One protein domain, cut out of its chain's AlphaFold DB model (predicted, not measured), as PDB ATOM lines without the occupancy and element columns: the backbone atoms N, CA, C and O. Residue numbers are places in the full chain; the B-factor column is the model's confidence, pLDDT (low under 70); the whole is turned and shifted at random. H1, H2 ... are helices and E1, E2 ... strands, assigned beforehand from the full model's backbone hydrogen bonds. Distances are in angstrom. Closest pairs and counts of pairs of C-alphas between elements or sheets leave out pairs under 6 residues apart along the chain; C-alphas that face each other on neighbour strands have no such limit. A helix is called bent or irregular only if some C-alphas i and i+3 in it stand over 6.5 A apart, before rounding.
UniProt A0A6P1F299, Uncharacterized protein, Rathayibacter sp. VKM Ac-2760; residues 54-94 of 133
ATOM      1  N   GLU A  54       5.836  32.650 -33.296       70.94
ATOM      2  CA  GLU A  54       4.413  32.504 -32.960       70.94
ATOM      3  C   GLU A  54       4.170  32.428 -31.448       70.94
ATOM      4  O   GLU A  54       3.280  33.094 -30.921       70.94
ATOM      5  N   LEU A  55       5.004  31.674 -30.729       77.12
ATOM      6  CA  LEU A  55       4.928  31.546 -29.273       77.12
ATOM      7  C   LEU A  55       5.309  32.867 -28.599       77.12
ATOM      8  O   LEU A  55       4.658  33.291 -27.643       77.12
ATOM      9  N   TYR A  56       6.345  33.538 -29.113       78.62
ATOM     10  CA  TYR A  56       6.743  34.857 -28.625       78.62
ATOM     11  C   TYR A  56       5.649  35.901 -28.866       78.62
ATOM     12  O   TYR A  56       5.380  36.712 -27.980       78.62
ATOM     13  N   ALA A  57       4.977  35.854 -30.018       79.19
ATOM     14  CA  ALA A  57       3.857  36.730 -30.340       79.19
ATOM     15  C   ALA A  57       2.636  36.471 -29.441       79.19
ATOM     16  O   ALA A  57       2.017  37.424 -28.967       79.19
ATOM     17  N   GLU A  58       2.310  35.209 -29.147       83.88
ATOM     18  CA  GLU A  58       1.203  34.861 -28.248       83.88
ATOM     19  C   GLU A  58       1.467  35.330 -26.810       83.88
ATOM     20  O   GLU A  58       0.611  35.968 -26.190       83.88
ATOM     21  N   LEU A  59       2.665  35.054 -26.281       87.06
ATOM     22  CA  LEU A  59       3.076  35.509 -24.951       87.06
ATOM     23  C   LEU A  59       3.018  37.035 -24.856       87.06
ATOM     24  O   LEU A  59       2.423  37.586 -23.929       87.06
ATOM     25  N   THR A  60       3.606  37.702 -25.845       86.12
ATOM     26  CA  THR A  60       3.586  39.155 -25.990       86.12
ATOM     27  C   THR A  60       2.163  39.699 -25.968       86.12
ATOM     28  O   THR A  60       1.869  40.611 -25.198       86.12
ATOM     29  N   GLY A  61       1.262  39.122 -26.770       87.19
ATOM     30  CA  GLY A  61      -0.128  39.561 -26.851       87.19
ATOM     31  C   GLY A  61      -0.819  39.524 -25.490       87.19
ATOM     32  O   GLY A  61      -1.472  40.492 -25.105       87.19
ATOM     33  N   ARG A  62      -0.592  38.460 -24.710       92.94
ATOM     34  CA  ARG A  62      -1.139  38.330 -23.351       92.94
ATOM     35  C   ARG A  62      -0.578  39.367 -22.381       92.94
ATOM     36  O   ARG A  62      -1.327  39.897 -21.563       92.94
ATOM     37  N   VAL A  63       0.722  39.656 -22.446       92.12
ATOM     38  CA  VAL A  63       1.355  40.670 -21.583       92.12
ATOM     39  C   VAL A  63       0.857  42.068 -21.942       92.12
ATOM     40  O   VAL A  63       0.489  42.827 -21.050       92.12
ATOM     41  N   ILE A  64       0.787  42.391 -23.234       90.12
ATOM     42  CA  ILE A  64       0.255  43.667 -23.719       90.12
ATOM     43  C   ILE A  64      -1.193  43.846 -23.264       90.12
ATOM     44  O   ILE A  64      -1.516  44.894 -22.711       90.12
ATOM     45  N   GLU A  65      -2.037  42.824 -23.429       90.88
ATOM     46  CA  GLU A  65      -3.430  42.854 -22.978       90.88
ATOM     47  C   GLU A  65      -3.529  43.080 -21.464       90.88
ATOM     48  O   GLU A  65      -4.334  43.891 -21.006       90.88
ATOM     49  N   LEU A  66      -2.696  42.393 -20.675       91.69
ATOM     50  CA  LEU A  66      -2.655  42.565 -19.226       91.69
ATOM     51  C   LEU A  66      -2.264  43.996 -18.841       91.69
ATOM     52  O   LEU A  66      -2.933  44.589 -17.998       91.69
ATOM     53  N   LEU A  67      -1.220  44.552 -19.459       87.56
ATOM     54  CA  LEU A  67      -0.769  45.925 -19.212       87.56
ATOM     55  C   LEU A  67      -1.855  46.947 -19.571       87.56
ATOM     56  O   LEU A  67      -2.088  47.881 -18.801       87.56
ATOM     57  N   GLY A  68      -2.580  46.735 -20.671       86.12
ATOM     58  CA  GLY A  68      -3.669  47.612 -21.102       86.12
ATOM     59  C   GLY A  68      -4.815  47.726 -20.096       86.12
ATOM     60  O   GLY A  68      -5.454  48.768 -20.021       86.12
ATOM     61  N   ARG A  69      -5.046  46.706 -19.257       88.75
ATOM     62  CA  ARG A  69      -6.082  46.751 -18.206       88.75
ATOM     63  C   ARG A  69      -5.740  47.680 -17.038       88.75
ATOM     64  O   ARG A  69      -6.640  48.046 -16.289       88.75
ATOM     65  N   TYR A  70      -4.462  48.008 -16.853       85.25
ATOM     66  CA  TYR A  70      -3.965  48.835 -15.744       85.25
ATOM     67  C   TYR A  70      -3.412  50.183 -16.207       85.25
ATOM     68  O   TYR A  70      -2.760  50.877 -15.427       85.25
ATOM     69  N   SER A  71      -3.641  50.521 -17.471       84.38
ATOM     70  CA  SER A  71      -3.103  51.714 -18.103       84.38
ATOM     71  C   SER A  71      -4.238  52.607 -18.575       84.38
ATOM     72  O   SER A  71      -5.219  52.114 -19.125       84.38
ATOM     73  N   ASP A  72      -4.075  53.918 -18.431       86.69
ATOM     74  CA  ASP A  72      -5.076  54.894 -18.891       86.69
ATOM     75  C   ASP A  72      -5.041  55.034 -20.415       86.69
ATOM     76  O   ASP A  72      -6.049  55.268 -21.079       86.69
ATOM     77  N   TRP A  73      -3.854  54.839 -20.986       84.81
ATOM     78  CA  TRP A  73      -3.638  54.671 -22.415       84.81
ATOM     79  C   TRP A  73      -2.426  53.768 -22.646       84.81
ATOM     80  O   TRP A  73      -1.527  53.702 -21.813       84.81
ATOM     81  N   GLN A  74      -2.368  53.083 -23.787       90.44
ATOM     82  CA  GLN A  74      -1.247  52.214 -24.143       90.44
ATOM     83  C   GLN A  74      -0.900  52.355 -25.625       90.44
ATOM     84  O   GLN A  74      -1.776  52.438 -26.484       90.44
ATOM     85  N   GLN A  75       0.394  52.360 -25.930       90.56
ATOM     86  CA  GLN A  75       0.940  52.396 -27.277       90.56
ATOM     87  C   GLN A  75       1.991  51.294 -27.444       90.56
ATOM     88  O   GLN A  75       3.055  51.319 -26.823       90.56
ATOM     89  N   VAL A  76       1.697  50.312 -28.295       88.00
ATOM     90  CA  VAL A  76       2.622  49.222 -28.647       88.00
ATOM     91  C   VAL A  76       3.585  49.718 -29.729       88.00
ATOM     92  O   VAL A  76       3.153  50.296 -30.727       88.00
ATOM     93  N   ARG A  77       4.893  49.547 -29.514       81.62
ATOM     94  CA  ARG A  77       5.968  50.041 -30.396       81.62
ATOM     95  C   ARG A  77       6.721  48.906 -31.074       81.62
ATOM     96  O   ARG A  77       7.055  49.016 -32.249       81.62
ATOM     97  N   LEU A  78       6.997  47.853 -30.315       79.31
ATOM     98  CA  LEU A  78       7.727  46.657 -30.720       79.31
ATOM     99  C   LEU A  78       7.033  45.440 -30.102       79.31
ATOM    100  O   LEU A  78       6.144  45.602 -29.268       79.31
ATOM    101  N   VAL A  79       7.437  44.233 -30.502       75.44
ATOM    102  CA  VAL A  79       6.879  42.981 -29.962       75.44
ATOM    103  C   VAL A  79       7.012  42.956 -28.436       75.44
ATOM    104  O   VAL A  79       6.032  42.811 -27.734       75.44
ATOM    105  N   ASP A  80       8.177  43.242 -27.884       81.19
ATOM    106  CA  ASP A  80       8.407  43.305 -26.436       81.19
ATOM    107  C   ASP A  80       8.320  44.729 -25.851       81.19
ATOM    108  O   ASP A  80       8.571  44.936 -24.665       81.19
ATOM    109  N   GLY A  81       7.943  45.723 -26.659       80.81
ATOM    110  CA  GLY A  81       8.025  47.138 -26.295       80.81
ATOM    111  C   GLY A  81       6.677  47.851 -26.303       80.81
ATOM    112  O   GLY A  81       6.067  48.045 -27.359       80.81
ATOM    113  N   SER A  82       6.250  48.351 -25.140       86.12
ATOM    114  CA  SER A  82       5.033  49.157 -24.996       86.12
ATOM    115  C   SER A  82       5.244  50.365 -24.081       86.12
ATOM    116  O   SER A  82       5.892  50.276 -23.044       86.12
ATOM    117  N   LEU A  83       4.671  51.500 -24.482       86.88
ATOM    118  CA  LEU A  83       4.512  52.696 -23.659       86.88
ATOM    119  C   LEU A  83       3.099  52.704 -23.094       86.88
ATOM    120  O   LEU A  83       2.157  52.377 -23.815       86.88
ATOM    121  N   PHE A  84       2.932  53.115 -21.847       87.00
ATOM    122  CA  PHE A  84       1.610  53.237 -21.257       87.00
ATOM    123  C   PHE A  84       1.530  54.393 -20.266       87.00
ATOM    124  O   PHE A  84       2.498  54.724 -19.580       87.00
ATOM    125  N   GLY A  85       0.364  55.028 -20.247       84.94
ATOM    126  CA  GLY A  85      -0.019  56.047 -19.291       84.94
ATOM    127  C   GLY A  85      -0.516  55.419 -18.006       84.94
ATOM    128  O   GLY A  85      -1.187  54.389 -18.024       84.94
ATOM    129  N   VAL A  86      -0.168  56.059 -16.902       80.38
ATOM    130  CA  VAL A  86      -0.561  55.644 -15.566       80.38
ATOM    131  C   VAL A  86      -0.831  56.885 -14.716       80.38
ATOM    132  O   VAL A  86       0.031  57.755 -14.610       80.38
ATOM    133  N   ASP A  87      -2.001  56.935 -14.087       71.69
ATOM    134  CA  ASP A  87      -2.507  58.089 -13.343       71.69
ATOM    135  C   ASP A  87      -1.732  58.395 -12.046       71.69
ATOM    136  O   ASP A  87      -1.353  57.501 -11.288       71.69
ATOM    137  N   GLY A  88      -1.541  59.673 -11.720       65.94
ATOM    138  CA  GLY A  88      -0.913  60.123 -10.466       65.94
ATOM    139  C   GLY A  88       0.522  60.641 -10.616       65.94
ATOM    140  O   GLY A  88       1.164  60.477 -11.653       65.94
ATOM    141  N   ASP A  89       1.025  61.316  -9.577       59.78
ATOM    142  CA  ASP A  89       2.325  61.997  -9.629       59.78
ATOM    143  C   ASP A  89       3.507  61.021  -9.457       59.78
ATOM    144  O   ASP A  89       3.449  60.042  -8.708       59.78
ATOM    145  N   VAL A  90       4.633  61.301 -10.124       60.72
ATOM    146  CA  VAL A  90       5.843  60.454 -10.077       60.72
ATOM    147  C   VAL A  90       6.395  60.355  -8.649       60.72
ATOM    148  O   VAL A  90       6.949  59.320  -8.268       60.72
ATOM    149  N   ALA A  91       6.222  61.402  -7.833       54.59
ATOM    150  CA  ALA A  91       6.619  61.395  -6.427       54.59
ATOM    151  C   ALA A  91       5.760  60.439  -5.581       54.59
ATOM    152  O   ALA A  91       6.284  59.771  -4.691       54.59
ATOM    153  N   GLU A  92       4.474  60.306  -5.909       55.06
ATOM    154  CA  GLU A  92       3.528  59.392  -5.256       55.06
ATOM    155  C   GLU A  92       3.877  57.916  -5.531       55.06
ATOM    156  O   GLU A  92       3.608  57.023  -4.726       55.06
ATOM    157  N   ARG A  93       4.573  57.672  -6.649       56.62
ATOM    158  CA  ARG A  93       4.999  56.353  -7.143       56.62
ATOM    159  C   ARG A  93       6.440  55.972  -6.776       56.62
ATOM    160  O   ARG A  93       6.852  54.849  -7.043       56.62
ATOM    161  N   ARG A  94       7.206  56.858  -6.123       47.53
ATOM    162  CA  ARG A  94       8.560  56.560  -5.599       47.53
ATOM    163  C   ARG A  94       8.561  55.784  -4.266       47.53
ATOM    164  O   ARG A  94       9.625  55.592  -3.682       47.53
TER     165      ARG A  94
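Overview. This is residues 54 to 94 of the 133 residues of an uncharacterized protein of Rathayibacter sp. VKM Ac-2760 (UniProt A0A6P1F299). Picture one helix, H1, followed by a small two-stranded hairpin, E1 and E2, which folds back beside the later part of the helix, near residues 63 to 68. A tail, residues 88 to 94, sticks out free beyond the hairpin, so that helix and tail lie toward opposite ends of the longest axis. The printed part has 41 residues with one named helix and two named strands, in the order H1, E1, E2; the sheet's order is E1 - E2, antiparallel, and the class is mixed, helices and strands. The whole is loose, with a radius of gyration of the C-alphas of 12.1 A, and spans 39 by 17 by 16 A.

Arrangement. Start at residues 54 to 68, the helix H1, where every O i to N i+4 pair is within hydrogen-bond range. After a tight link of 4 residues you reach E1, residues 73 to 76. The closest C-alphas of H1 and E1 are those of Gly 68 and Gln 74, 6.0 A apart. Another tight link, of 5 residues, brings you to E2, residues 82 to 85, which forms a hairpin with E1. These neighbour strands are antiparallel, with 170 degrees between their directions. Look at C-alphas 74 and 84, which face each other at 4.2 A, then at N 75 and O 83, within hydrogen-bond range at 2.8 A, and N 83 and O 75, at 2.9 A. The closest C-alphas of H1 and E2 are those of Ile 64 and Ser 82, 7.4 A apart.

Along the chain. Find C-alpha 54 at (4.413, 32.504, -32.960); from there H1, residues 54 to 68, runs 20.8 A to C-alpha 68 at (-3.669, 47.612, -21.102), and it is not bent. E1, residues 73 to 76, is 10.4 A long from first to last C-alpha. E2, residues 82 to 85, is 10.3 A long and ends with C-alpha 85 at (-0.019, 56.047, -19.291).

Size, cuts and confidence. The two C-alphas farthest apart are those of Glu 54 and Ala 91, at 39.3 A, while the first and last printed C-alphas, 54 and 94, are 36.7 A apart. The printed part runs from residue 54 to residue 94 with no cut, and neither link between named elements is long. Look in the B-factor column for the pLDDT: its mean over the printed part is 79.9, and residues 88 to 94, the stretch that stands free, are under 70.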